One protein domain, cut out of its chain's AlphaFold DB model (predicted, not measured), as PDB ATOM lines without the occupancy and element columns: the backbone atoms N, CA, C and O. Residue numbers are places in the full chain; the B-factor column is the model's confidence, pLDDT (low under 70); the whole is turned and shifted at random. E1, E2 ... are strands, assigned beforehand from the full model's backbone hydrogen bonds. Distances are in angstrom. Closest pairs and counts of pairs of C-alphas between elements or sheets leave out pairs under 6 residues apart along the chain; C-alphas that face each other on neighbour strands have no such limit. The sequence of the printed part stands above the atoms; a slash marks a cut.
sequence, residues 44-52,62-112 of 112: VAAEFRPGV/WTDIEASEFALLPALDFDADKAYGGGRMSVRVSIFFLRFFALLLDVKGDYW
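What this domain is: This is residues 44 to 52 and 62 to 112 of the 112 residues of an uncharacterized protein of Ensete ventricosum (UniProt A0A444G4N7). A long twisted ribbon of three strands, E1, E2, E3 in that order, forms an antiparallel meander, each strand beside the one before; the loop of residues 73 to 86 lengthens one end. The printed part has 60 residues, under half in named elements, all strand. It is a rod, 45 by 21 by 21 A, only just loose, close to extended, with radius of gyration of the C-alphas 15.2 A.

Where its parts are: E1, residues 68 to 72, begins at C-alpha (19.020, -15.829, -30.181). E2, residues 87 to 97, is 32.5 A long. E3, residues 100 to 107, is 23.1 A long and ends at C-alpha (18.606, -5.223, -24.269).

How they stand to each other: Residues 47 to 48 pair, parallel, with residues 94 to 95 of E2. Hairpin E1 and E2 has N 70 and O 89 within hydrogen-bond range, 2.9 A. Hairpin E2 and E3 has N 92 and O 104 within range, 3.0 A. Edge strands E1 and E3 are apart.

The domain as a whole: Residues 53 to 61 are cut out, leaving C-alphas 52 and 62 10.5 A apart. Link E1 to E2 is long. pLDDT is under 70 at residues 76, 78, 80, 97 to 98 and 111 to 112.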
ATOM      1  N   VAL A  44      25.128 -20.543 -29.175       81.81
ATOM      2  CA  VAL A  44      24.597 -19.634 -30.193       81.81
ATOM      3  C   VAL A  44      25.296 -19.950 -31.507       81.81
ATOM      4  O   VAL A  44      26.526 -20.035 -31.555       81.81
ATOM      5  N   ALA A  45      24.512 -20.183 -32.558       83.12
ATOM      6  CA  ALA A  45      25.052 -20.383 -33.893       83.12
ATOM      7  C   ALA A  45      25.674 -19.075 -34.399       83.12
ATOM      8  O   ALA A  45      25.128 -17.993 -34.199       83.12
ATOM      9  N   ALA A  46      26.831 -19.185 -35.045       85.94
ATOM     10  CA  ALA A  46      27.525 -18.055 -35.636       85.94
ATOM     11  C   ALA A  46      27.902 -18.411 -37.070       85.94
ATOM     12  O   ALA A  46      28.604 -19.399 -37.305       85.94
ATOM     13  N   GLU A  47      27.438 -17.610 -38.019       84.44
ATOM     14  CA  GLU A  47      27.726 -17.816 -39.433       84.44
ATOM     15  C   GLU A  47      28.870 -16.917 -39.896       84.44
ATOM     16  O   GLU A  47      29.052 -15.790 -39.422       84.44
ATOM     17  N   PHE A  48      29.663 -17.428 -40.839       86.06
ATOM     18  CA  PHE A  48      30.655 -16.609 -41.517       86.06
ATOM     19  C   PHE A  48      29.959 -15.632 -42.458       86.06
ATOM     20  O   PHE A  48      29.214 -16.037 -43.351       86.06
ATOM     21  N   ARG A  49      30.249 -14.344 -42.284       81.44
ATOM     22  CA  ARG A  49      29.680 -13.260 -43.079       81.44
ATOM     23  C   ARG A  49      30.821 -12.377 -43.583       81.44
ATOM     24  O   ARG A  49      31.432 -11.656 -42.792       81.44
ATOM     25  N   PRO A  50      31.138 -12.409 -44.887       81.44
ATOM     26  CA  PRO A  50      32.095 -11.468 -45.448       81.44
ATOM     27  C   PRO A  50      31.502 -10.054 -45.404       81.44
ATOM     28  O   PRO A  50      30.373  -9.843 -45.841       81.44
ATOM     29  N   GLY A  51      32.251  -9.082 -44.882       80.75
ATOM     30  CA  GLY A  51      31.782  -7.701 -44.758       80.75
ATOM     31  C   GLY A  51      32.492  -6.925 -43.654       80.75
ATOM     32  O   GLY A  51      33.505  -7.371 -43.115       80.75
ATOM     33  N   VAL A  52      31.947  -5.754 -43.335       79.88
ATOM     34  CA  VAL A  52      32.381  -4.888 -42.235       79.88
ATOM     35  C   VAL A  52      31.165  -4.637 -41.362       79.88
ATOM     36  O   VAL A  52      30.086  -4.401 -41.893       79.88
ATOM     37  N   TRP A  62      23.279  -5.636 -38.884       89.62
ATOM     38  CA  TRP A  62      22.842  -6.863 -38.225       89.62
ATOM     39  C   TRP A  62      21.462  -7.350 -38.673       89.62
ATOM     40  O   TRP A  62      20.945  -8.291 -38.066       89.62
ATOM     41  N   THR A  63      20.835  -6.736 -39.683       88.69
ATOM     42  CA  THR A  63      19.442  -7.031 -40.081       88.69
ATOM     43  C   THR A  63      19.229  -8.462 -40.547       88.69
ATOM     44  O   THR A  63      18.177  -9.032 -40.273       88.69
ATOM     45  N   ASP A  64      20.231  -9.059 -41.196       87.75
ATOM     46  CA  ASP A  64      20.124 -10.418 -41.742       87.75
ATOM     47  C   ASP A  64      20.899 -11.449 -40.909       87.75
ATOM     48  O   ASP A  64      21.272 -12.503 -41.427       87.75
ATOM     49  N   ILE A  65      21.200 -11.133 -39.646       88.94
ATOM     50  CA  ILE A  65      21.786 -12.074 -38.687       88.94
ATOM     51  C   ILE A  65      20.683 -12.502 -37.721       88.94
ATOM     52  O   ILE A  65      20.067 -11.664 -37.059       88.94
ATOM     53  N   GLU A  66      20.443 -13.810 -37.637       90.19
ATOM     54  CA  GLU A  66      19.439 -14.373 -36.738       90.19
ATOM     55  C   GLU A  66      19.778 -14.075 -35.271       90.19
ATOM     56  O   GLU A  66      20.931 -14.158 -34.840       90.19
ATOM     57  N   ALA A  67      18.754 -13.705 -34.501       90.94
ATOM     58  CA  ALA A  67      18.890 -13.384 -33.093       90.94
ATOM     59  C   ALA A  67      18.495 -14.578 -32.223       90.94
ATOM     60  O   ALA A  67      17.411 -15.138 -32.367       90.94
ATOM     61  N   SER A  68      19.362 -14.928 -31.277       90.44
ATOM     62  CA  SER A  68      19.020 -15.829 -30.181       90.44
ATOM     63  C   SER A  68      18.396 -15.028 -29.045       90.44
ATOM     64  O   SER A  68      19.018 -14.114 -28.507       90.44
ATOM     65  N   GLU A  69      17.161 -15.363 -28.688       90.75
ATOM     66  CA  GLU A  69      16.389 -14.672 -27.655       90.75
ATOM     67  C   GLU A  69      16.523 -15.388 -26.309       90.75
ATOM     68  O   GLU A  69      16.340 -16.602 -26.215       90.75
ATOM     69  N   PHE A  70      16.772 -14.626 -25.249       86.19
ATOM     70  CA  PHE A  70      16.859 -15.146 -23.890       86.19
ATOM     71  C   PHE A  70      16.008 -14.308 -22.945       86.19
ATOM     72  O   PHE A  70      15.956 -13.080 -23.044       86.19
ATOM     73  N   ALA A  71      15.362 -14.977 -21.993       85.81
ATOM     74  CA  ALA A  71      14.696 -14.301 -20.893       85.81
ATOM     75  C   ALA A  71      15.744 -13.777 -19.904       85.81
ATOM     76  O   ALA A  71      16.591 -14.530 -19.426       85.81
ATOM     77  N   LEU A  72      15.662 -12.488 -19.583       84.50
ATOM     78  CA  LEU A  72      16.400 -11.889 -18.483       84.50
ATOM     79  C   LEU A  72      15.546 -11.968 -17.225       84.50
ATOM     80  O   LEU A  72      14.403 -11.504 -17.201       84.50
ATOM     81  N   LEU A  73      16.112 -12.548 -16.174       83.00
ATOM     82  CA  LEU A  73      15.531 -12.459 -14.844       83.00
ATOM     83  C   LEU A  73      15.764 -11.048 -14.284       83.00
ATOM     84  O   LEU A  73      16.750 -10.411 -14.663       83.00
ATOM     85  N   PRO A  74      14.882 -10.552 -13.397       80.94
ATOM     86  CA  PRO A  74      15.127  -9.304 -12.687       80.94
ATOM     87  C   PRO A  74      16.505  -9.319 -12.026       80.94
ATOM     88  O   PRO A  74      16.891 -10.320 -11.414       80.94
ATOM     89  N   ALA A  75      17.247  -8.222 -12.157       73.44
ATOM     90  CA  ALA A  75      18.538  -8.108 -11.503       73.44
ATOM     91  C   ALA A  75      18.342  -8.026  -9.987       73.44
ATOM     92  O   ALA A  75      17.423  -7.374  -9.487       73.44
ATOM     93  N   LEU A  76      19.244  -8.668  -9.252       68.31
ATOM     94  CA  LEU A  76      19.350  -8.479  -7.814       68.31
ATOM     95  C   LEU A  76      20.033  -7.128  -7.570       68.31
ATOM     96  O   LEU A  76      21.246  -7.014  -7.735       68.31
ATOM     97  N   ASP A  77      19.255  -6.109  -7.208       70.12
ATOM     98  CA  ASP A  77      19.770  -4.808  -6.770       70.12
ATOM     99  C   ASP A  77      19.589  -4.664  -5.252       70.12
ATOM    100  O   ASP A  77      18.596  -5.115  -4.676       70.12
ATOM    101  N   PHE A  78      20.580  -4.060  -4.591       66.00
ATOM    102  CA  PHE A  78      20.501  -3.731  -3.168       66.00
ATOM    103  C   PHE A  78      19.413  -2.681  -2.907       66.00
ATOM    104  O   PHE A  78      18.800  -2.684  -1.837       66.00
ATOM    105  N   ASP A  79      19.178  -1.795  -3.878       75.38
ATOM    106  CA  ASP A  79      18.125  -0.792  -3.831       75.38
ATOM    107  C   ASP A  79      16.867  -1.336  -4.518       75.38
ATOM    108  O   ASP A  79      16.773  -1.413  -5.744       75.38
ATOM    109  N   ALA A  80      15.900  -1.778  -3.710       68.50
ATOM    110  CA  ALA A  80      14.734  -2.521  -4.193       68.50
ATOM    111  C   ALA A  80      13.857  -1.727  -5.180       68.50
ATOM    112  O   ALA A  80      13.127  -2.328  -5.965       68.50
ATOM    113  N   ASP A  81      13.917  -0.395  -5.148       75.62
ATOM    114  CA  ASP A  81      13.212   0.498  -6.072       75.62
ATOM    115  C   ASP A  81      14.021   0.837  -7.340       75.62
ATOM    116  O   ASP A  81      13.465   1.422  -8.270       75.62
ATOM    117  N   LYS A  82      15.297   0.431  -7.415       71.25
ATOM    118  CA  LYS A  82      16.163   0.555  -8.604       71.25
ATOM    119  C   LYS A  82      16.482  -0.776  -9.271       71.25
ATOM    120  O   LYS A  82      17.211  -0.796 -10.261       71.25
ATOM    121  N   ALA A  83      15.924  -1.873  -8.763       72.00
ATOM    122  CA  ALA A  83      16.105  -3.186  -9.354       72.00
ATOM    123  C   ALA A  83      15.720  -3.175 -10.837       72.00
ATOM    124  O   ALA A  83      14.582  -2.859 -11.198       72.00
ATOM    125  N   TYR A  84      16.669  -3.550 -11.700       73.81
ATOM    126  CA  TYR A  84      16.363  -3.769 -13.107       73.81
ATOM    127  C   TYR A  84      15.325  -4.882 -13.205       73.81
ATOM    128  O   TYR A  84      15.517  -5.986 -12.684       73.81
ATOM    129  N   GLY A  85      14.211  -4.581 -13.867       79.19
ATOM    130  CA  GLY A  85      13.170  -5.565 -14.115       79.19
ATOM    131  C   GLY A  85      13.685  -6.754 -14.925       79.19
ATOM    132  O   GLY A  85      14.754  -6.721 -15.536       79.19
ATOM    133  N   GLY A  86      12.887  -7.819 -14.947       81.94
ATOM    134  CA  GLY A  86      13.082  -8.880 -15.928       81.94
ATOM    135  C   GLY A  86      12.831  -8.356 -17.342       81.94
ATOM    136  O   GLY A  86      12.245  -7.290 -17.542       81.94
ATOM    137  N   GLY A  87      13.244  -9.116 -18.345       86.56
ATOM    138  CA  GLY A  87      13.131  -8.669 -19.724       86.56
ATOM    139  C   GLY A  87      13.507  -9.734 -20.732       86.56
ATOM    140  O   GLY A  87      13.471 -10.934 -20.458       86.56
ATOM    141  N   ARG A  88      13.867  -9.278 -21.927       88.94
ATOM    142  CA  ARG A  88      14.423 -10.122 -22.980       88.94
ATOM    143  C   ARG A  88      15.720  -9.506 -23.468       88.94
ATOM    144  O   ARG A  88      15.797  -8.287 -23.612       88.94
ATOM    145  N   MET A  89      16.706 -10.356 -23.718       90.31
ATOM    146  CA  MET A  89      17.896  -9.997 -24.474       90.31
ATOM    147  C   MET A  89      17.891 -10.751 -25.792       90.31
ATOM    148  O   MET A  89      17.529 -11.930 -25.834       90.31
ATOM    149  N   SER A  90      18.331 -10.078 -26.847       91.94
ATOM    150  CA  SER A  90      18.642 -10.730 -28.110       91.94
ATOM    151  C   SER A  90      20.152 -10.719 -28.320       91.94
ATOM    152  O   SER A  90      20.827  -9.723 -28.047       91.94
ATOM    153  N   VAL A  91      20.681 -11.852 -28.765       91.62
ATOM    154  CA  VAL A  91      22.104 -12.062 -29.011       91.62
ATOM    155  C   VAL A  91      22.292 -12.412 -30.477       91.62
ATOM    156  O   VAL A  91      21.714 -13.386 -30.957       91.62
ATOM    157  N   ARG A  92      23.122 -11.645 -31.183       92.25
ATOM    158  CA  ARG A  92      23.529 -11.941 -32.564       92.25
ATOM    159  C   ARG A  92      25.032 -12.144 -32.618       92.25
ATOM    160  O   ARG A  92      25.779 -11.396 -31.985       92.25
ATOM    161  N   VAL A  93      25.477 -13.139 -33.380       91.31
ATOM    162  CA  VAL A  93      26.900 -13.472 -33.520       91.31
ATOM    163  C   VAL A  93      27.255 -13.586 -34.994       91.31
ATOM    164  O   VAL A  93      26.555 -14.245 -35.757       91.31
ATOM    165  N   SER A  94      28.367 -12.971 -35.386       89.31
ATOM    166  CA  SER A  94      28.895 -13.050 -36.750       89.31
ATOM    167  C   SER A  94      30.401 -13.271 -36.747       89.31
ATOM    168  O   SER A  94      31.109 -12.729 -35.896       89.31
ATOM    169  N   ILE A  95      30.894 -14.060 -37.706       86.88
ATOM    170  CA  ILE A  95      32.319 -14.339 -37.911       86.88
ATOM    171  C   ILE A  95      32.783 -13.627 -39.190       86.88
ATOM    172  O   ILE A  95      32.277 -13.907 -40.273       86.88
ATOM    173  N   PHE A  96      33.783 -12.751 -39.083       74.75
ATOM    174  CA  PHE A  96      34.278 -11.915 -40.196       74.75
ATOM    175  C   PHE A  96      35.561 -12.447 -40.830       74.75
ATOM    176  O   PHE A  96      35.823 -12.258 -42.015       74.75
ATOM    177  N   PHE A  97      36.386 -13.124 -40.034       69.75
ATOM    178  CA  PHE A  97      37.612 -13.789 -40.470       69.75
ATOM    179  C   PHE A  97      37.859 -14.984 -39.547       69.75
ATOM    180  O   PHE A  97      37.329 -15.007 -38.441       69.75
ATOM    181  N   LEU A  98      38.714 -15.932 -39.941       67.75
ATOM    182  CA  LEU A  98      39.007 -17.181 -39.202       67.75
ATOM    183  C   LEU A  98      39.297 -17.028 -37.688       67.75
ATOM    184  O   LEU A  98      39.281 -18.024 -36.972       67.75
ATOM    185  N   ARG A  99      39.581 -15.815 -37.190       73.69
ATOM    186  CA  ARG A  99      39.807 -15.508 -35.766       73.69
ATOM    187  C   ARG A  99      39.005 -14.332 -35.202       73.69
ATOM    188  O   ARG A  99      39.159 -14.043 -34.021       73.69
ATOM    189  N   PHE A 100      38.181 -13.658 -36.002       78.88
ATOM    190  CA  PHE A 100      37.431 -12.484 -35.554       78.88
ATOM    191  C   PHE A 100      35.937 -12.761 -35.617       78.88
ATOM    192  O   PHE A 100      35.391 -13.020 -36.690       78.88
ATOM    193  N   PHE A 101      35.296 -12.676 -34.458       84.75
ATOM    194  CA  PHE A 101      33.851 -12.687 -34.315       84.75
ATOM    195  C   PHE A 101      33.412 -11.418 -33.591       84.75
ATOM    196  O   PHE A 101      34.196 -10.821 -32.849       84.75
ATOM    197  N   ALA A 102      32.163 -11.028 -33.792       86.38
ATOM    198  CA  ALA A 102      31.530  -9.985 -33.007       86.38
ATOM    199  C   ALA A 102      30.194 -10.460 -32.454       86.38
ATOM    200  O   ALA A 102      29.541 -11.339 -33.023       86.38
ATOM    201  N   LEU A 103      29.824  -9.847 -31.336       88.81
ATOM    202  CA  LEU A 103      28.631 -10.126 -30.562       88.81
ATOM    203  C   LEU A 103      27.846  -8.822 -30.427       88.81
ATOM    204  O   LEU A 103      28.391  -7.847 -29.910       88.81
ATOM    205  N   LEU A 104      26.586  -8.820 -30.850       89.62
ATOM    206  CA  LEU A 104      25.650  -7.750 -30.530       89.62
ATOM    207  C   LEU A 104      24.700  -8.232 -29.433       89.62
ATOM    208  O   LEU A 104      24.058  -9.274 -29.582       89.62
ATOM    209  N   LEU A 105      24.622  -7.458 -28.352       90.62
ATOM    210  CA  LEU A 105      23.660  -7.632 -27.268       90.62
ATOM    211  C   LEU A 105      22.643  -6.491 -27.352       90.62
ATOM    212  O   LEU A 105      23.002  -5.342 -27.106       90.62
ATOM    213  N   ASP A 106      21.392  -6.800 -27.693       88.62
ATOM    214  CA  ASP A 106      20.285  -5.833 -27.635       88.62
ATOM    215  C   ASP A 106      19.429  -6.146 -26.409       88.62
ATOM    216  O   ASP A 106      18.807  -7.210 -26.311       88.62
ATOM    217  N   VAL A 107      19.433  -5.207 -25.469       87.50
ATOM    218  CA  VAL A 107      18.606  -5.223 -24.269       87.50
ATOM    219  C   VAL A 107      17.733  -3.979 -24.326       87.50
ATOM    220  O   VAL A 107      18.221  -2.868 -24.523       87.50
ATOM    221  N   LYS A 108      16.422  -4.152 -24.159       84.06
ATOM    222  CA  LYS A 108      15.527  -3.003 -24.011       84.06
ATOM    223  C   LYS A 108      15.697  -2.424 -22.614       84.06
ATOM    224  O   LYS A 108      15.569  -3.148 -21.631       84.06
ATOM    225  N   GLY A 109      15.943  -1.125 -22.544       78.56
ATOM    226  CA  GLY A 109      16.077  -0.402 -21.292       78.56
ATOM    227  C   GLY A 109      15.851   1.088 -21.491       78.56
ATOM    228  O   GLY A 109      15.982   1.607 -22.602       78.56
ATOM    229  N   ASP A 110      15.515   1.756 -20.396       74.38
ATOM    230  CA  ASP A 110      15.508   3.209 -20.316       74.38
ATOM    231  C   ASP A 110      16.934   3.649 -19.968       74.38
ATOM    232  O   ASP A 110      17.365   3.568 -18.820       74.38
ATOM    233  N   TYR A 111      17.703   4.036 -20.984       66.50
ATOM    234  CA  TYR A 111      19.071   4.526 -20.821       66.50
ATOM    235  C   TYR A 111      19.030   6.057 -20.743       66.50
ATOM    236  O   TYR A 111      18.686   6.710 -21.730       66.50
ATOM    237  N   TRP A 112      19.318   6.615 -19.567       49.72
ATOM    238  CA  TRP A 112      19.296   8.056 -19.279       49.72
ATOM    239  C   TRP A 112      20.694   8.656 -19.126       49.72
ATOM    240  O   TRP A 112      21.607   7.950 -18.638       49.72
TER     241      TRP A 112